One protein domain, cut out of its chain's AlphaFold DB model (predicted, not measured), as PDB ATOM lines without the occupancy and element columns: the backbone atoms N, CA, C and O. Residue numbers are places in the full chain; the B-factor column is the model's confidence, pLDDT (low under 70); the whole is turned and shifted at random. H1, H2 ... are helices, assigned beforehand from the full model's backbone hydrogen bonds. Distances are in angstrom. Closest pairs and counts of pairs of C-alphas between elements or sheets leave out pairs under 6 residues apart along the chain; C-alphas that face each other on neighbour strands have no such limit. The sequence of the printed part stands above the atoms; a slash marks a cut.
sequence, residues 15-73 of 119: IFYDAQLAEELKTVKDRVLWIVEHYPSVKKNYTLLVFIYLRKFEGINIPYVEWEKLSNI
ATOM      1  N   ILE A  15     144.117 125.102 107.330       69.62
ATOM      2  CA  ILE A  15     142.689 124.747 107.440       69.62
ATOM      3  C   ILE A  15     141.826 125.909 106.929       69.62
ATOM      4  O   ILE A  15     140.856 126.326 107.565       69.62
ATOM      5  N   PHE A  16     142.204 126.479 105.789       81.25
ATOM      6  CA  PHE A  16     141.320 127.368 105.044       81.25
ATOM      7  C   PHE A  16     140.454 126.572 104.081       81.25
ATOM      8  O   PHE A  16     140.783 125.443 103.709       81.25
ATOM      9  N   TYR A  17     139.336 127.182 103.705       85.88
ATOM     10  CA  TYR A  17     138.418 126.627 102.727       85.88
ATOM     11  C   TYR A  17     139.127 126.298 101.415       85.88
ATOM     12  O   TYR A  17     139.903 127.105 100.907       85.88
ATOM     13  N   ASP A  18     138.829 125.123 100.872       85.88
ATOM     14  CA  ASP A  18     139.432 124.611  99.649       85.88
ATOM     15  C   ASP A  18     138.328 124.142  98.701       85.88
ATOM     16  O   ASP A  18     137.812 123.029  98.815       85.88
ATOM     17  N   ALA A  19     137.910 125.044  97.811       84.88
ATOM     18  CA  ALA A  19     136.788 124.809  96.907       84.88
ATOM     19  C   ALA A  19     137.067 123.657  95.931       84.88
ATOM     20  O   ALA A  19     136.183 122.837  95.693       84.88
ATOM     21  N   GLN A  20     138.301 123.565  95.429       90.00
ATOM     22  CA  GLN A  20     138.705 122.510  94.507       90.00
ATOM     23  C   GLN A  20     138.658 121.147  95.202       90.00
ATOM     24  O   GLN A  20     138.008 120.224  94.715       90.00
ATOM     25  N   LEU A  21     139.259 121.033  96.389       89.38
ATOM     26  CA  LEU A  21     139.232 119.785  97.145       89.38
ATOM     27  C   LEU A  21     137.804 119.394  97.564       89.38
ATOM     28  O   LEU A  21     137.457 118.214  97.575       89.38
ATOM     29  N   ALA A  22     136.958 120.368  97.910       87.12
ATOM     30  CA  ALA A  22     135.558 120.117  98.247       87.12
ATOM     31  C   ALA A  22     134.744 119.585  97.053       87.12
ATOM     32  O   ALA A  22     133.821 118.788  97.264       87.12
ATOM     33  N   GLU A  23     135.077 120.007  95.829       88.38
ATOM     34  CA  GLU A  23     134.472 119.526  94.582       88.38
ATOM     35  C   GLU A  23     134.989 118.135  94.180       88.38
ATOM     36  O   GLU A  23     134.204 117.275  93.766       88.38
ATOM     37  N   GLU A  24     136.287 117.880  94.366       91.75
ATOM     38  CA  GLU A  24     136.915 116.577  94.124       91.75
ATOM     39  C   GLU A  24     136.384 115.505  95.096       91.75
ATOM     40  O   GLU A  24     135.981 114.413  94.682       91.75
ATOM     41  N   LEU A  25     136.309 115.824  96.393       93.44
ATOM     42  CA  LEU A  25     135.834 114.918  97.441       93.44
ATOM     43  C   LEU A  25     134.312 115.021  97.606       93.44
ATOM     44  O   LEU A  25     133.797 115.690  98.506       93.44
ATOM     45  N   LYS A  26     133.573 114.325  96.737       85.25
ATOM     46  CA  LYS A  26     132.103 114.421  96.658       85.25
ATOM     47  C   LYS A  26     131.364 113.862  97.870       85.25
ATOM     48  O   LYS A  26     130.261 114.321  98.167       85.25
ATOM     49  N   THR A  27     131.915 112.857  98.555       93.19
ATOM     50  CA  THR A  27     131.227 112.228  99.687       93.19
ATOM     51  C   THR A  27     131.785 112.688 101.027       93.19
ATOM     52  O   THR A  27     132.979 112.937 101.191       93.19
ATOM     53  N   VAL A  28     130.915 112.728 102.042       92.88
ATOM     54  CA  VAL A  28     131.323 112.989 103.433       92.88
ATOM     55  C   VAL A  28     132.382 111.981 103.889       92.88
ATOM     56  O   VAL A  28     133.291 112.344 104.629       92.88
ATOM     57  N   LYS A  29     132.293 110.725 103.432       94.25
ATOM     58  CA  LYS A  29     133.257 109.676 103.777       94.25
ATOM     59  C   LYS A  29     134.655 110.012 103.255       94.25
ATOM     60  O   LYS A  29     135.605 109.907 104.023       94.25
ATOM     61  N   ASP A  30     134.763 110.452 102.004       94.62
ATOM     62  CA  ASP A  30     136.052 110.787 101.382       94.62
ATOM     63  C   ASP A  30     136.681 112.014 102.049       94.62
ATOM     64  O   ASP A  30     137.859 112.009 102.396       94.62
ATOM     65  N   ARG A  31     135.863 113.029 102.349       95.06
ATOM     66  CA  ARG A  31     136.281 114.214 103.113       95.06
ATOM     67  C   ARG A  31     136.795 113.854 104.507       95.06
ATOM     68  O   ARG A  31     137.825 114.362 104.940       95.06
ATOM     69  N   VAL A  32     136.096 112.967 105.219       95.69
ATOM     70  CA  VAL A  32     136.526 112.490 106.543       95.69
ATOM     71  C   VAL A  32     137.827 111.697 106.443       95.69
ATOM     72  O   VAL A  32     138.708 111.905 107.274       95.69
ATOM     73  N   LEU A  33     137.967 110.825 105.440       95.25
ATOM     74  CA  LEU A  33     139.196 110.064 105.222       95.25
ATOM     75  C   LEU A  33     140.387 111.004 105.005       95.25
ATOM     76  O   LEU A  33     141.378 110.891 105.724       95.25
ATOM     77  N   TRP A  34     140.230 112.000 104.129       95.31
ATOM     78  CA  TRP A  34     141.244 113.025 103.891       95.31
ATOM     79  C   TRP A  34     141.651 113.734 105.192       95.31
ATOM     80  O   TRP A  34     142.840 113.833 105.497       95.31
ATOM     81  N   ILE A  35     140.691 114.156 106.027       93.88
ATOM     82  CA  ILE A  35     141.006 114.809 107.313       93.88
ATOM     83  C   ILE A  35     141.790 113.874 108.236       93.88
ATOM     84  O   ILE A  35     142.733 114.305 108.894       93.88
ATOM     85  N   VAL A  36     141.405 112.602 108.320       94.31
ATOM     86  CA  VAL A  36     142.052 111.626 109.209       94.31
ATOM     87  C   VAL A  36     143.498 111.341 108.788       94.31
ATOM     88  O   VAL A  36     144.343 111.106 109.658       94.31
ATOM     89  N   GLU A  37     143.780 111.366 107.486       93.62
ATOM     90  CA  GLU A  37     145.122 111.204 106.916       93.62
ATOM     91  C   GLU A  37     146.010 112.429 107.176       93.62
ATOM     92  O   GLU A  37     147.161 112.273 107.577       93.62
ATOM     93  N   HIS A  38     145.461 113.640 107.032       91.81
ATOM     94  CA  HIS A  38     146.219 114.893 107.147       91.81
ATOM     95  C   HIS A  38     146.318 115.421 108.589       91.81
ATOM     96  O   HIS A  38     147.286 116.093 108.944       91.81
ATOM     97  N   TYR A  39     145.355 115.085 109.452       89.38
ATOM     98  CA  TYR A  39     145.288 115.525 110.848       89.38
ATOM     99  C   TYR A  39     145.035 114.339 111.798       89.38
ATOM    100  O   TYR A  39     143.956 114.229 112.380       89.38
ATOM    101  N   PRO A  40     146.018 113.451 112.049       87.56
ATOM    102  CA  PRO A  40     145.804 112.225 112.833       87.56
ATOM    103  C   PRO A  40     145.272 112.438 114.262       87.56
ATOM    104  O   PRO A  40     144.677 111.528 114.845       87.56
ATOM    105  N   SER A  41     145.457 113.631 114.835       83.00
ATOM    106  CA  SER A  41     144.937 114.027 116.153       83.00
ATOM    107  C   SER A  41     143.407 113.967 116.244       83.00
ATOM    108  O   SER A  41     142.873 113.717 117.328       83.00
ATOM    109  N   VAL A  42     142.697 114.092 115.116       87.88
ATOM    110  CA  VAL A  42     141.228 113.985 115.054       87.88
ATOM    111  C   VAL A  42     140.714 112.618 115.489       87.88
ATOM    112  O   VAL A  42     139.601 112.521 116.000       87.88
ATOM    113  N   LYS A  43     141.531 111.559 115.368       86.56
ATOM    114  CA  LYS A  43     141.156 110.191 115.770       86.56
ATOM    115  C   LYS A  43     140.787 110.102 117.253       86.56
ATOM    116  O   LYS A  43     140.043 109.212 117.647       86.56
ATOM    117  N   LYS A  44     141.311 111.016 118.074       84.62
ATOM    118  CA  LYS A  44     141.053 111.088 119.519       84.62
ATOM    119  C   LYS A  44     140.015 112.149 119.888       84.62
ATOM    120  O   LYS A  44     139.616 112.222 121.047       84.62
ATOM    121  N   ASN A  45     139.605 112.992 118.941       83.50
ATOM    122  CA  ASN A  45     138.749 114.137 119.211       83.50
ATOM    123  C   ASN A  45     137.809 114.422 118.028       83.50
ATOM    124  O   ASN A  45     138.170 115.108 117.072       83.50
ATOM    125  N   TYR A  46     136.570 113.936 118.124       85.31
ATOM    126  CA  TYR A  46     135.550 114.181 117.100       85.31
ATOM    127  C   TYR A  46     135.137 115.653 116.991       85.31
ATOM    128  O   TYR A  46     134.725 116.086 115.919       85.31
ATOM    129  N   THR A  47     135.289 116.446 118.054       86.19
ATOM    130  CA  THR A  47     135.061 117.895 117.989       86.19
ATOM    131  C   THR A  47     136.078 118.550 117.050       86.19
ATOM    132  O   THR A  47     135.695 119.383 116.229       86.19
ATOM    133  N   LEU A  48     137.347 118.114 117.087       85.62
ATOM    134  CA  LEU A  48     138.373 118.566 116.139       85.62
ATOM    135  C   LEU A  48     138.006 118.191 114.704       85.62
ATOM    136  O   LEU A  48     138.088 119.032 113.815       85.62
ATOM    137  N   LEU A  49     137.579 116.940 114.493       89.75
ATOM    138  CA  LEU A  49     137.181 116.439 113.177       89.75
ATOM    139  C   LEU A  49     136.109 117.337 112.544       89.75
ATOM    140  O   LEU A  49     136.266 117.782 111.409       89.75
ATOM    141  N   VAL A  50     135.042 117.625 113.296       89.88
ATOM    142  CA  VAL A  50     133.939 118.472 112.826       89.88
ATOM    143  C   VAL A  50     134.425 119.889 112.538       89.88
ATOM    144  O   VAL A  50     134.077 120.456 111.509       89.88
ATOM    145  N   PHE A  51     135.255 120.462 113.407       87.44
ATOM    146  CA  PHE A  51     135.761 121.818 113.217       87.44
ATOM    147  C   PHE A  51     136.596 121.962 111.939       87.44
ATOM    148  O   PHE A  51     136.385 122.891 111.158       87.44
ATOM    149  N   ILE A  52     137.507 121.012 111.700       88.75
ATOM    150  CA  ILE A  52     138.305 120.965 110.472       88.75
ATOM    151  C   ILE A  52     137.386 120.820 109.261       88.75
ATOM    152  O   ILE A  52     137.554 121.551 108.290       88.75
ATOM    153  N   TYR A  53     136.387 119.939 109.336       92.88
ATOM    154  CA  TYR A  53     135.433 119.731 108.251       92.88
ATOM    155  C   TYR A  53     134.704 121.029 107.868       92.88
ATOM    156  O   TYR A  53     134.686 121.401 106.695       92.88
ATOM    157  N   LEU A  54     134.152 121.753 108.849       90.56
ATOM    158  CA  LEU A  54     133.395 122.989 108.611       90.56
ATOM    159  C   LEU A  54     134.256 124.083 107.968       90.56
ATOM    160  O   LEU A  54     133.790 124.797 107.082       90.56
ATOM    161  N   ARG A  55     135.520 124.206 108.381       88.88
ATOM    162  CA  ARG A  55     136.439 125.188 107.795       88.88
ATOM    163  C   ARG A  55     136.938 124.778 106.411       88.88
ATOM    164  O   ARG A  55     136.892 125.589 105.490       88.88
ATOM    165  N   LYS A  56     137.398 123.533 106.261       90.12
ATOM    166  CA  LYS A  56     138.060 123.044 105.044       90.12
ATOM    167  C   LYS A  56     137.081 122.818 103.893       90.12
ATOM    168  O   LYS A  56     137.410 123.158 102.762       90.12
ATOM    169  N   PHE A  57     135.886 122.290 104.175       92.31
ATOM    170  CA  PHE A  57     134.937 121.851 103.143       92.31
ATOM    171  C   PHE A  57     133.656 122.676 103.040       92.31
ATOM    172  O   PHE A  57     133.039 122.670 101.981       92.31
ATOM    173  N   GLU A  58     133.257 123.389 104.096       89.00
ATOM    174  CA  GLU A  58     132.019 124.194 104.096       89.00
ATOM    175  C   GLU A  58     132.296 125.708 104.109       89.00
ATOM    176  O   GLU A  58     131.374 126.517 104.067       89.00
ATOM    177  N   GLY A  59     133.568 126.113 104.189       85.38
ATOM    178  CA  GLY A  59     133.976 127.518 104.164       85.38
ATOM    179  C   GLY A  59     133.518 128.342 105.365       85.38
ATOM    180  O   GLY A  59     133.547 129.572 105.330       85.38
ATOM    181  N   ILE A  60     133.103 127.683 106.448       85.31
ATOM    182  CA  ILE A  60     132.567 128.360 107.621       85.31
ATOM    183  C   ILE A  60     133.724 128.946 108.420       85.31
ATOM    184  O   ILE A  60     134.501 128.231 109.061       85.31
ATOM    185  N   ASN A  61     133.807 130.274 108.431       80.25
ATOM    186  CA  ASN A  61     134.766 130.978 109.264       80.25
ATOM    187  C   ASN A  61     134.268 131.032 110.713       80.25
ATOM    188  O   ASN A  61     133.544 131.939 111.119       80.25
ATOM    189  N   ILE A  62     134.641 130.025 111.499       75.31
ATOM    190  CA  ILE A  62     134.395 130.029 112.941       75.31
ATOM    191  C   ILE A  62     135.386 131.020 113.573       75.31
ATOM    192  O   ILE A  62     136.581 130.885 113.300       75.31
ATOM    193  N   PRO A  63     134.950 131.992 114.397       74.56
ATOM    194  CA  PRO A  63     135.855 132.892 115.108       74.56
ATOM    195  C   PRO A  63     136.932 132.131 115.884       74.56
ATOM    196  O   PRO A  63     136.791 130.936 116.150       74.56
ATOM    197  N   TYR A  64     138.013 132.812 116.264       70.69
ATOM    198  CA  TYR A  64     139.025 132.190 117.112       70.69
ATOM    199  C   TYR A  64     138.374 131.658 118.394       70.69
ATOM    200  O   TYR A  64     137.793 132.409 119.178       70.69
ATOM    201  N   VAL A  65     138.478 130.347 118.584       70.69
ATOM    202  CA  VAL A  65     138.126 129.661 119.821       70.69
ATOM    203  C   VAL A  65     139.414 129.042 120.334       70.69
ATOM    204  O   VAL A  65     140.133 128.390 119.576       70.69
ATOM    205  N   GLU A  66     139.714 129.243 121.614       74.88
ATOM    206  CA  GLU A  66     140.844 128.575 122.254       74.88
ATOM    207  C   GLU A  66     140.662 127.058 122.139       74.88
ATOM    208  O   GLU A  66     139.692 126.492 122.657       74.88
ATOM    209  N   TRP A  67     141.592 126.403 121.440       71.62
ATOM    210  CA  TRP A  67     141.490 124.979 121.131       71.62
ATOM    211  C   TRP A  67     141.311 124.127 122.392       71.62
ATOM    212  O   TRP A  67     140.488 123.220 122.389       71.62
ATOM    213  N   GLU A  68     141.990 124.471 123.489       74.19
ATOM    214  CA  GLU A  68     141.878 123.778 124.780       74.19
ATOM    215  C   GLU A  68     140.449 123.789 125.341       74.19
ATOM    216  O   GLU A  68     139.968 122.788 125.878       74.19
ATOM    217  N   LYS A  69     139.726 124.902 125.174       77.12
ATOM    218  CA  LYS A  69     138.326 125.007 125.601       77.12
ATOM    219  C   LYS A  69     137.434 124.134 124.728       77.12
ATOM    220  O   LYS A  69     136.590 123.411 125.251       77.12
ATOM    221  N   LEU A  70     137.644 124.160 123.412       75.12
ATOM    222  CA  LEU A  70     136.845 123.395 122.453       75.12
ATOM    223  C   LEU A  70     137.106 121.884 122.554       75.12
ATOM    224  O   LEU A  70     136.167 121.090 122.511       75.12
ATOM    225  N   SER A  71     138.363 121.475 122.742       73.19
ATOM    226  CA  SER A  71     138.769 120.070 122.810       73.19
ATOM    227  C   SER A  71     138.178 119.335 124.006       73.19
ATOM    228  O   SER A  71     138.000 118.119 123.941       73.19
ATOM    229  N   ASN A  72     137.854 120.068 125.073       79.94
ATOM    230  CA  ASN A  72     137.230 119.536 126.280       79.94
ATOM    231  C   ASN A  72     135.708 119.356 126.146       79.94
ATOM    232  O   ASN A  72     135.089 118.693 126.982       79.94
ATOM    233  N   ILE A  73     135.087 119.898 125.092       79.88
ATOM    234  CA  ILE A  73     133.650 119.754 124.861       79.88
ATOM    235  C   ILE A  73     133.357 118.362 124.305       79.88
ATOM    236  O   ILE A  73     133.713 118.016 123.176       79.88
TER     237      ILE A  73
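AT A GLANCE: This is residues 15 to 73 of the 119 residues of an uncharacterized protein of Candidatus Korarchaeota archaeon (UniProt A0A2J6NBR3). The longest helix, H4, runs through the middle of a small helical domain, with H2 crossing it on one side at nearly a right angle and the short H3 at the corner between them. H1 lies by the last residues of H4 and the short H5 near its first residues, at the two ends of the body, and residues 59 to 66 lead back from H4 to H5. The printed part has 59 residues with five named helices, H1 to H5 in order, and no named strand; the class is all helix. It is compact, with a radius of gyration of the C-alphas of 11.4 A and spans of 33 by 23 by 14 A.

IN THESE COORDINATES: H1 covers residues 19 to 24, beginning at C-alpha 19 (136.788, 124.809, 96.907). H2 covers residues 28 to 38 and is 15.5 A long. H3 covers residues 40 to 44. H4, residues 46 to 58, is 16.8 A long and begins at C-alpha 46 (135.550, 114.181, 117.100). H5 covers residues 67 to 71, ending at C-alpha 71 (138.769, 120.070, 122.810).

HOW THE PARTS SIT: H4 is the hub. H1 touches it at residues 56 to 58 alone, about perpendicular at 77 degrees; the closest C-alphas, of Ala 22 and Phe 57, are 5.2 A apart. H2 touches H4, only just about perpendicular at 71 degrees, with the C-alphas of Ile 35 and Leu 49 closest at 7.2 A. H3 and H4 touch only at the corner, the C-alphas of Val 42 and Leu 49 closest at 5.1 A. H4 and H5 only just touch, with 3 pairs of C-alphas within 8 A, the closest those of Thr 47 and Ser 71 at 6.5 A. H1 and H5 are apart. Every O i to N i+4 pair is within hydrogen-bond range in H1, H2, H4 and H5; in H3 it is 0 of 1, with 2 of 2 O i to N i+3 pairs within range.

THE WHOLE: The C-alphas farthest apart, of Glu 24 and Lys 69, are 32.6 A from each other. The printed part has no cut and no long link. Mean pLDDT of the printed part is 85.9, and residue 15 is under 70.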